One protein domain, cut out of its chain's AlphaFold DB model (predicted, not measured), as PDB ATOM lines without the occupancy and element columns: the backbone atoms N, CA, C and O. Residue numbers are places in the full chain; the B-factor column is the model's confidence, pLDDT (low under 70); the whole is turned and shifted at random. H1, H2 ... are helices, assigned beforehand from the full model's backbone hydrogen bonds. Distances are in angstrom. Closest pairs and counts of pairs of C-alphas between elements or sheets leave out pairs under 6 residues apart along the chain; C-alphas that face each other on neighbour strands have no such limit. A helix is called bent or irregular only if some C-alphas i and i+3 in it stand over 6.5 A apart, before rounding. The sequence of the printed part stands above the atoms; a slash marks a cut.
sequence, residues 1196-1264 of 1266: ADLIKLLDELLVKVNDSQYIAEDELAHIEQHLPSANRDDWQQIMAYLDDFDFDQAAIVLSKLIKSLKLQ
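This is residues 1196 to 1264 of the 1266 residues of the protein "Histidine kinase" of Thiomicrospira sp. ALE5 (UniProt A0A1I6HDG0). Four helices make a small bundle, set at the corners of a rough square, each running the opposite way to the one before it in the chain. H4, the longest, stands between H1 and H3 and is nearly aligned with both, while the shorter H2 closes the fourth corner more loosely, tilted on H1 and near H3 without clearly touching it. The printed part has 69 residues with four named helices, H1, H2, H3 and H4 along the chain, and no named strand; its class is all helix. It is compact, with a radius of gyration of the C-alphas of 10.7 A, and spans 29 by 20 by 17 A.

H4 is residues 1247 to 1262, 21.8 A from first to last C-alpha, and ends with C-alpha 1262 at (176.887, 164.196, 175.416). H3 is residues 1229 to 1243, 21.2 A long; it is irregular, with C-alphas 1230 and 1233 7.5 A apart. H1 is residues 1196 to 1210, 20.9 A long, and begins with C-alpha 1196 at (177.840, 170.283, 181.294). H2 is residues 1217 to 1226, 14.5 A long, with C-alpha 1217 at (198.604, 173.664, 179.492).

H4 touches H3 at a shallow tilt of 18 degrees, opposite ways, and the two form a helical hairpin; their closest C-alphas, those of Ile 1238 and Ala 1250, are 4.9 A apart. H4 also touches H1 at a shallow tilt of 18 degrees, opposite ways, with the closest C-alphas those of Val 1209 and Phe 1247 at 5.8 A. H1 and H2 form a second helical hairpin, opposite ways at a steep tilt of 36 degrees, only just past shallow. H1 touches H2 with residues 1198 to 1202 alone, and the closest C-alphas, those of Leu 1198 and Ile 1223, are 6.8 A apart. H2 and H3 are close but not clearly touching, at a shallow tilt of 14 degrees, opposite ways; their closest C-alphas, those of Glu 1224 and Trp 1235, are 7.5 A apart. H1 and H3 are apart, but only just, at 8.3 A, and H2 and H4 are apart. In H1 and H4 every O i to N i+4 pair is within hydrogen-bond range; in H2 it is 5 of 6 and in H3 9 of 11.

The two C-alphas farthest apart, those of Asp 1244 and Gln 1264, are 29.6 A from each other. The printed part has no cut. The links from H2 to H3 and from H3 to H4 are tight, the link from H1 to H2 is short, and no link is long. Mean pLDDT of the printed part is 78.2; the model's confidence is under 70 at residues 1213 to 1214, 1216 to 1218, 1245 and 1264.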
ATOM      1  N   ALA A1196     178.146 169.226 182.253       71.81
ATOM      2  CA  ALA A1196     177.840 170.283 181.294       71.81
ATOM      3  C   ALA A1196     178.976 171.316 181.182       71.81
ATOM      4  O   ALA A1196     179.260 171.768 180.072       71.81
ATOM      5  N   ASP A1197     179.659 171.629 182.284       75.44
ATOM      6  CA  ASP A1197     180.817 172.531 182.300       75.44
ATOM      7  C   ASP A1197     182.029 171.880 181.623       75.44
ATOM      8  O   ASP A1197     182.693 172.514 180.804       75.44
ATOM      9  N   LEU A1198     182.241 170.577 181.847       80.94
ATOM     10  CA  LEU A1198     183.272 169.800 181.151       80.94
ATOM     11  C   LEU A1198     183.037 169.749 179.634       80.94
ATOM     12  O   LEU A1198     183.961 169.944 178.849       80.94
ATOM     13  N   ILE A1199     181.796 169.501 179.207       82.44
ATOM     14  CA  ILE A1199     181.450 169.485 177.779       82.44
ATOM     15  C   ILE A1199     181.666 170.865 177.154       82.44
ATOM     16  O   ILE A1199     182.140 170.941 176.024       82.44
ATOM     17  N   LYS A1200     181.347 171.943 177.877       80.75
ATOM     18  CA  LYS A1200     181.564 173.312 177.406       80.75
ATOM     19  C   LYS A1200     183.053 173.613 177.211       80.75
ATOM     20  O   LYS A1200     183.417 174.138 176.166       80.75
ATOM     21  N   LEU A1201     183.903 173.216 178.157       82.81
ATOM     22  CA  LEU A1201     185.360 173.344 178.041       82.81
ATOM     23  C   LEU A1201     185.938 172.510 176.898       82.81
ATOM     24  O   LEU A1201     186.804 172.985 176.173       82.81
ATOM     25  N   LEU A1202     185.435 171.293 176.685       86.88
ATOM     26  CA  LEU A1202     185.848 170.465 175.551       86.88
ATOM     27  C   LEU A1202     185.381 171.051 174.206       86.88
ATOM     28  O   LEU A1202     186.124 170.981 173.232       86.88
ATOM     29  N   ASP A1203     184.181 171.642 174.132       83.56
ATOM     30  CA  ASP A1203     183.703 172.352 172.934       83.56
ATOM     31  C   ASP A1203     184.555 173.614 172.663       83.56
ATOM     32  O   ASP A1203     184.906 173.877 171.515       83.56
ATOM     33  N   GLU A1204     184.938 174.369 173.699       82.06
ATOM     34  CA  GLU A1204     185.855 175.518 173.588       82.06
ATOM     35  C   GLU A1204     187.262 175.083 173.150       82.06
ATOM     36  O   GLU A1204     187.857 175.708 172.268       82.06
ATOM     37  N   LEU A1205     187.758 173.962 173.682       85.50
ATOM     38  CA  LEU A1205     189.003 173.340 173.246       85.50
ATOM     39  C   LEU A1205     188.920 172.913 171.777       85.50
ATOM     40  O   LEU A1205     189.836 173.183 171.013       85.50
ATOM     41  N   LEU A1206     187.810 172.312 171.342       86.44
ATOM     42  CA  LEU A1206     187.626 171.885 169.953       86.44
ATOM     43  C   LEU A1206     187.628 173.070 168.979       86.44
ATOM     44  O   LEU A1206     188.118 172.932 167.859       86.44
ATOM     45  N   VAL A1207     187.103 174.228 169.386       81.38
ATOM     46  CA  VAL A1207     187.205 175.463 168.593       81.38
ATOM     47  C   VAL A1207     188.661 175.917 168.505       81.38
ATOM     48  O   VAL A1207     189.146 176.144 167.401       81.38
ATOM     49  N   LYS A1208     189.384 175.957 169.630       81.31
ATOM     50  CA  LYS A1208     190.806 176.332 169.648       81.31
ATOM     51  C   LYS A1208     191.671 175.389 168.804       81.31
ATOM     52  O   LYS A1208     192.501 175.867 168.042       81.31
ATOM     53  N   VAL A1209     191.436 174.077 168.877       83.50
ATOM     54  CA  VAL A1209     192.143 173.064 168.074       83.50
ATOM     55  C   VAL A1209     191.855 173.241 166.577       83.50
ATOM     56  O   VAL A1209     192.790 173.246 165.783       83.50
ATOM     57  N   ASN A1210     190.592 173.442 166.179       77.88
ATOM     58  CA  ASN A1210     190.234 173.660 164.766       77.88
ATOM     59  C   ASN A1210     190.779 174.979 164.202       77.88
ATOM     60  O   ASN A1210     191.106 175.047 163.020       77.88
ATOM     61  N   ASP A1211     190.873 176.013 165.036       75.44
ATOM     62  CA  ASP A1211     191.436 177.311 164.656       75.44
ATOM     63  C   ASP A1211     192.972 177.346 164.799       75.44
ATOM     64  O   ASP A1211     193.578 178.407 164.630       75.44
ATOM     65  N   SER A1212     193.600 176.206 165.129       75.62
ATOM     66  CA  SER A1212     195.040 176.060 165.399       75.62
ATOM     67  C   SER A1212     195.571 177.099 166.397       75.62
ATOM     68  O   SER A1212     196.688 177.605 166.274       75.62
ATOM     69  N   GLN A1213     194.741 177.462 167.374       63.34
ATOM     70  CA  GLN A1213     195.073 178.430 168.409       63.34
ATOM     71  C   GLN A1213     195.889 177.775 169.517       63.34
ATOM     72  O   GLN A1213     195.707 176.605 169.849       63.34
ATOM     73  N   TYR A1214     196.761 178.573 170.127       56.47
ATOM     74  CA  TYR A1214     197.516 178.167 171.303       56.47
ATOM     75  C   TYR A1214     196.567 177.808 172.456       56.47
ATOM     76  O   TYR A1214     195.701 178.602 172.835       56.47
ATOM     77  N   ILE A1215     196.742 176.610 173.012       71.38
ATOM     78  CA  ILE A1215     195.976 176.102 174.150       71.38
ATOM     79  C   ILE A1215     196.916 176.080 175.350       71.38
ATOM     80  O   ILE A1215     197.980 175.469 175.300       71.38
ATOM     81  N   ALA A1216     196.527 176.765 176.423       65.12
ATOM     82  CA  ALA A1216     197.324 176.799 177.641       65.12
ATOM     83  C   ALA A1216     197.315 175.420 178.323       65.12
ATOM     84  O   ALA A1216     196.259 174.802 178.465       65.12
ATOM     85  N   GLU A1217     198.475 174.957 178.795       64.06
ATOM     86  CA  GLU A1217     198.604 173.664 179.492       64.06
ATOM     87  C   GLU A1217     197.735 173.578 180.749       64.06
ATOM     88  O   GLU A1217     197.205 172.512 181.059       64.06
ATOM     89  N   ASP A1218     197.495 174.710 181.408       61.19
ATOM     90  CA  ASP A1218     196.605 174.789 182.563       61.19
ATOM     91  C   ASP A1218     195.143 174.468 182.191       61.19
ATOM     92  O   ASP A1218     194.429 173.851 182.981       61.19
ATOM     93  N   GLU A1219     194.687 174.819 180.978       70.44
ATOM     94  CA  GLU A1219     193.342 174.466 180.494       70.44
ATOM     95  C   GLU A1219     193.229 172.963 180.195       70.44
ATOM     96  O   GLU A1219     192.214 172.344 180.524       70.44
ATOM     97  N   LEU A1220     194.274 172.354 179.621       79.25
ATOM     98  CA  LEU A1220     194.321 170.912 179.338       79.25
ATOM     99  C   LEU A1220     194.368 170.091 180.631       79.25
ATOM    100  O   LEU A1220     193.583 169.154 180.790       79.25
ATOM    101  N   ALA A1221     195.210 170.487 181.587       71.06
ATOM    102  CA  ALA A1221     195.290 169.855 182.902       71.06
ATOM    103  C   ALA A1221     193.959 169.969 183.668       71.06
ATOM    104  O   ALA A1221     193.523 169.014 184.318       71.06
ATOM    105  N   HIS A1222     193.270 171.109 183.545       76.50
ATOM    106  CA  HIS A1222     191.958 171.307 184.156       76.50
ATOM    107  C   HIS A1222     190.887 170.379 183.562       76.50
ATOM    108  O   HIS A1222     190.077 169.819 184.306       76.50
ATOM    109  N   ILE A1223     190.896 170.164 182.242       81.81
ATOM    110  CA  ILE A1223     189.987 169.221 181.573       81.81
ATOM    111  C   ILE A1223     190.310 167.774 181.970       81.81
ATOM    112  O   ILE A1223     189.394 167.013 182.287       81.81
ATOM    113  N   GLU A1224     191.591 167.402 182.015       81.56
ATOM    114  CA  GLU A1224     192.039 166.056 182.388       81.56
ATOM    115  C   GLU A1224     191.606 165.667 183.806       81.56
ATOM    116  O   GLU A1224     191.140 164.546 184.038       81.56
ATOM    117  N   GLN A1225     191.702 166.608 184.751       76.69
ATOM    118  CA  GLN A1225     191.331 166.389 186.150       76.69
ATOM    119  C   GLN A1225     189.837 166.071 186.324       76.69
ATOM    120  O   GLN A1225     189.465 165.334 187.239       76.69
ATOM    121  N   HIS A1226     188.987 166.593 185.438       79.06
ATOM    122  CA  HIS A1226     187.532 166.448 185.507       79.06
ATOM    123  C   HIS A1226     186.980 165.412 184.512       79.06
ATOM    124  O   HIS A1226     185.769 165.182 184.472       79.06
ATOM    125  N   LEU A1227     187.845 164.752 183.732       79.69
ATOM    126  CA  LEU A1227     187.450 163.752 182.745       79.69
ATOM    127  C   LEU A1227     187.147 162.387 183.405       79.69
ATOM    128  O   LEU A1227     187.963 161.878 184.181       79.69
ATOM    129  N   PRO A1228     186.020 161.724 183.082       76.50
ATOM    130  CA  PRO A1228     185.733 160.383 183.585       76.50
ATOM    131  C   PRO A1228     186.817 159.371 183.189       76.50
ATOM    132  O   PRO A1228     187.318 159.377 182.067       76.50
ATOM    133  N   SER A1229     187.129 158.431 184.085       73.25
ATOM    134  CA  SER A1229     188.184 157.422 183.878       73.25
ATOM    135  C   SER A1229     188.000 156.571 182.615       73.25
ATOM    136  O   SER A1229     188.987 156.158 182.015       73.25
ATOM    137  N   ALA A1230     186.758 156.361 182.167       74.00
ATOM    138  CA  ALA A1230     186.433 155.635 180.936       74.00
ATOM    139  C   ALA A1230     186.859 156.358 179.642       74.00
ATOM    140  O   ALA A1230     186.850 155.750 178.576       74.00
ATOM    141  N   ASN A1231     187.211 157.641 179.727       80.00
ATOM    142  CA  ASN A1231     187.548 158.491 178.591       80.00
ATOM    143  C   ASN A1231     189.029 158.909 178.558       80.00
ATOM    144  O   ASN A1231     189.429 159.645 177.658       80.00
ATOM    145  N   ARG A1232     189.848 158.432 179.509       76.62
ATOM    146  CA  ARG A1232     191.277 158.779 179.593       76.62
ATOM    147  C   ARG A1232     192.093 158.305 178.394       76.62
ATOM    148  O   ARG A1232     193.004 159.017 177.999       76.62
ATOM    149  N   ASP A1233     191.750 157.169 177.791       76.44
ATOM    150  CA  ASP A1233     192.470 156.658 176.615       76.44
ATOM    151  C   ASP A1233     192.267 157.568 175.391       76.44
ATOM    152  O   ASP A1233     193.226 157.911 174.703       76.44
ATOM    153  N   ASP A1234     191.026 158.019 175.149       80.06
ATOM    154  CA  ASP A1234     190.734 158.993 174.088       80.06
ATOM    155  C   ASP A1234     191.430 160.342 174.393       80.06
ATOM    156  O   ASP A1234     191.915 160.998 173.475       80.06
ATOM    157  N   TRP A1235     191.532 160.745 175.668       88.00
ATOM    158  CA  TRP A1235     192.230 161.970 176.088       88.00
ATOM    159  C   TRP A1235     193.748 161.901 175.909       88.00
ATOM    160  O   TRP A1235     194.328 162.825 175.350       88.00
ATOM    161  N   GLN A1236     194.390 160.794 176.289       81.69
ATOM    162  CA  GLN A1236     195.819 160.581 176.029       81.69
ATOM    163  C   GLN A1236     196.125 160.598 174.532       81.69
ATOM    164  O   GLN A1236     197.152 161.128 174.117       81.69
ATOM    165  N   GLN A1237     195.220 160.060 173.714       82.31
ATOM    166  CA  GLN A1237     195.369 160.098 172.267       82.31
ATOM    167  C   GLN A1237     195.207 161.521 171.702       82.31
ATOM    168  O   GLN A1237     195.934 161.889 170.786       82.31
ATOM    169  N   ILE A1238     194.303 162.338 172.260       83.06
ATOM    170  CA  ILE A1238     194.186 163.767 171.914       83.06
ATOM    171  C   ILE A1238     195.459 164.519 172.304       83.06
ATOM    172  O   ILE A1238     195.975 165.266 171.482       83.06
ATOM    173  N   MET A1239     195.988 164.291 173.510       82.50
ATOM    174  CA  MET A1239     197.226 164.922 173.979       82.50
ATOM    175  C   MET A1239     198.419 164.559 173.093       82.50
ATOM    176  O   MET A1239     199.137 165.454 172.675       82.50
ATOM    177  N   ALA A1240     198.565 163.288 172.705       76.94
ATOM    178  CA  ALA A1240     199.620 162.867 171.783       76.94
ATOM    179  C   ALA A1240     199.527 163.580 170.422       76.94
ATOM    180  O   ALA A1240     200.534 164.039 169.898       76.94
ATOM    181  N   TYR A1241     198.319 163.729 169.863       80.31
ATOM    182  CA  TYR A1241     198.143 164.467 168.610       80.31
ATOM    183  C   TYR A1241     198.354 165.978 168.761       80.31
ATOM    184  O   TYR A1241     198.831 166.608 167.824       80.31
ATOM    185  N   LEU A1242     198.021 166.568 169.913       75.56
ATOM    186  CA  LEU A1242     198.309 167.979 170.190       75.56
ATOM    187  C   LEU A1242     199.812 168.226 170.384       75.56
ATOM    188  O   LEU A1242     200.315 169.226 169.876       75.56
ATOM    189  N   ASP A1243     200.521 167.307 171.042       70.00
ATOM    190  CA  ASP A1243     201.977 167.348 171.220       70.00
ATOM    191  C   ASP A1243     202.722 167.170 169.883       70.00
ATOM    192  O   ASP A1243     203.740 167.823 169.652       70.00
ATOM    193  N   ASP A1244     202.178 166.353 168.974       73.75
ATOM    194  CA  ASP A1244     202.685 166.156 167.607       73.75
ATOM    195  C   ASP A1244     202.199 167.237 166.609       73.75
ATOM    196  O   ASP A1244     202.480 167.146 165.411       73.75
ATOM    197  N   PHE A1245     201.469 168.264 167.069       68.12
ATOM    198  CA  PHE A1245     200.853 169.326 166.250       68.12
ATOM    199  C   PHE A1245     199.881 168.835 165.146       68.12
ATOM    200  O   PHE A1245     199.565 169.575 164.209       68.12
ATOM    201  N   ASP A1246     199.348 167.614 165.249       80.19
ATOM    202  CA  ASP A1246     198.331 167.056 164.345       80.19
ATOM    203  C   ASP A1246     196.915 167.465 164.799       80.19
ATOM    204  O   ASP A1246     196.120 166.676 165.325       80.19
ATOM    205  N   PHE A1247     196.601 168.752 164.609       79.12
ATOM    206  CA  PHE A1247     195.325 169.349 165.023       79.12
ATOM    207  C   PHE A1247     194.105 168.697 164.354       79.12
ATOM    208  O   PHE A1247     193.036 168.633 164.965       79.12
ATOM    209  N   ASP A1248     194.255 168.158 163.139       78.75
ATOM    210  CA  ASP A1248     193.178 167.482 162.412       78.75
ATOM    211  C   ASP A1248     192.786 166.164 163.100       78.75
ATOM    212  O   ASP A1248     191.599 165.906 163.338       78.75
ATOM    213  N   GLN A1249     193.766 165.326 163.468       82.19
ATOM    214  CA  GLN A1249     193.489 164.095 164.218       82.19
ATOM    215  C   GLN A1249     193.038 164.389 165.650       82.19
ATOM    216  O   GLN A1249     192.085 163.759 166.127       82.19
ATOM    217  N   ALA A1250     193.636 165.388 166.308       85.19
ATOM    218  CA  ALA A1250     193.205 165.839 167.627       85.19
ATOM    219  C   ALA A1250     191.731 166.281 167.610       85.19
ATOM    220  O   ALA A1250     190.947 165.826 168.444       85.19
ATOM    221  N   ALA A1251     191.307 167.073 166.619       84.88
ATOM    222  CA  ALA A1251     189.919 167.511 166.467       84.88
ATOM    223  C   ALA A1251     188.953 166.337 166.227       84.88
ATOM    224  O   ALA A1251     187.845 166.315 166.775       84.88
ATOM    225  N   ILE A1252     189.359 165.324 165.452       85.44
ATOM    226  CA  ILE A1252     188.543 164.124 165.210       85.44
ATOM    227  C   ILE A1252     188.304 163.361 166.516       85.44
ATOM    228  O   ILE A1252     187.148 163.065 166.848       85.44
ATOM    229  N   VAL A1253     189.361 163.063 167.274       86.00
ATOM    230  CA  VAL A1253     189.249 162.303 168.529       86.00
ATOM    231  C   VAL A1253     188.541 163.129 169.609       86.00
ATOM    232  O   VAL A1253     187.663 162.610 170.299       86.00
ATOM    233  N   LEU A1254     188.797 164.437 169.673       87.81
ATOM    234  CA  LEU A1254     188.128 165.363 170.588       87.81
ATOM    235  C   LEU A1254     186.624 165.485 170.288       87.81
ATOM    236  O   LEU A1254     185.797 165.414 171.197       87.81
ATOM    237  N   SER A1255     186.227 165.542 169.013       85.50
ATOM    238  CA  SER A1255     184.808 165.545 168.625       85.50
ATOM    239  C   SER A1255     184.087 164.232 168.977       85.50
ATOM    240  O   SER A1255     182.906 164.236 169.352       85.50
ATOM    241  N   LYS A1256     184.794 163.095 168.897       87.12
ATOM    242  CA  LYS A1256     184.305 161.770 169.312       87.12
ATOM    243  C   LYS A1256     184.128 161.713 170.831       87.12
ATOM    244  O   LYS A1256     183.080 161.253 171.294       87.12
ATOM    245  N   LEU A1257     185.094 162.235 171.585       85.19
ATOM    246  CA  LEU A1257     185.052 162.338 173.041       85.19
ATOM    247  C   LEU A1257     183.857 163.186 173.506       85.19
ATOM    248  O   LEU A1257     183.037 162.709 174.294       85.19
ATOM    249  N   ILE A1258     183.669 164.376 172.929       85.00
ATOM    250  CA  ILE A1258     182.528 165.262 173.218       85.00
ATOM    251  C   ILE A1258     181.190 164.571 172.937       85.00
ATOM    252  O   ILE A1258     180.267 164.639 173.751       85.00
ATOM    253  N   LYS A1259     181.061 163.863 171.806       82.31
ATOM    254  CA  LYS A1259     179.845 163.091 171.491       82.31
ATOM    255  C   LYS A1259     179.574 161.989 172.512       82.31
ATOM    256  O   LYS A1259     178.418 161.800 172.887       82.31
ATOM    257  N   SER A1260     180.612 161.278 172.953       81.62
ATOM    258  CA  SER A1260     180.486 160.209 173.950       81.62
ATOM    259  C   SER A1260     179.982 160.745 175.294       81.62
ATOM    260  O   SER A1260     179.080 160.158 175.887       81.62
ATOM    261  N   LEU A1261     180.465 161.923 175.703       77.56
ATOM    262  CA  LEU A1261     180.071 162.584 176.945       77.56
ATOM    263  C   LEU A1261     178.670 163.206 176.853       77.56
ATOM    264  O   LEU A1261     177.925 163.162 177.830       77.56
ATOM    265  N   LYS A1262     178.261 163.714 175.679       78.50
ATOM    266  CA  LYS A1262     176.887 164.196 175.416       78.50
ATOM    267  C   LYS A1262     175.845 163.061 175.426       78.50
ATOM    268  O   LYS A1262     174.700 163.303 175.783       78.50
ATOM    269  N   LEU A1263     176.227 161.830 175.067       70.31
ATOM    270  CA  LEU A1263     175.356 160.637 175.091       70.31
ATOM    271  C   LEU A1263     175.171 160.026 176.492       70.31
ATOM    272  O   LEU A1263     174.281 159.197 176.673       70.31
ATOM    273  N   GLN A1264     176.007 160.409 177.461       63.72
ATOM    274  CA  GLN A1264     175.972 159.922 178.844       63.72
ATOM    275  C   GLN A1264     175.227 160.866 179.809       63.72
ATOM    276  O   GLN A1264     175.177 160.579 181.004       63.72
TER     277      GLN A1264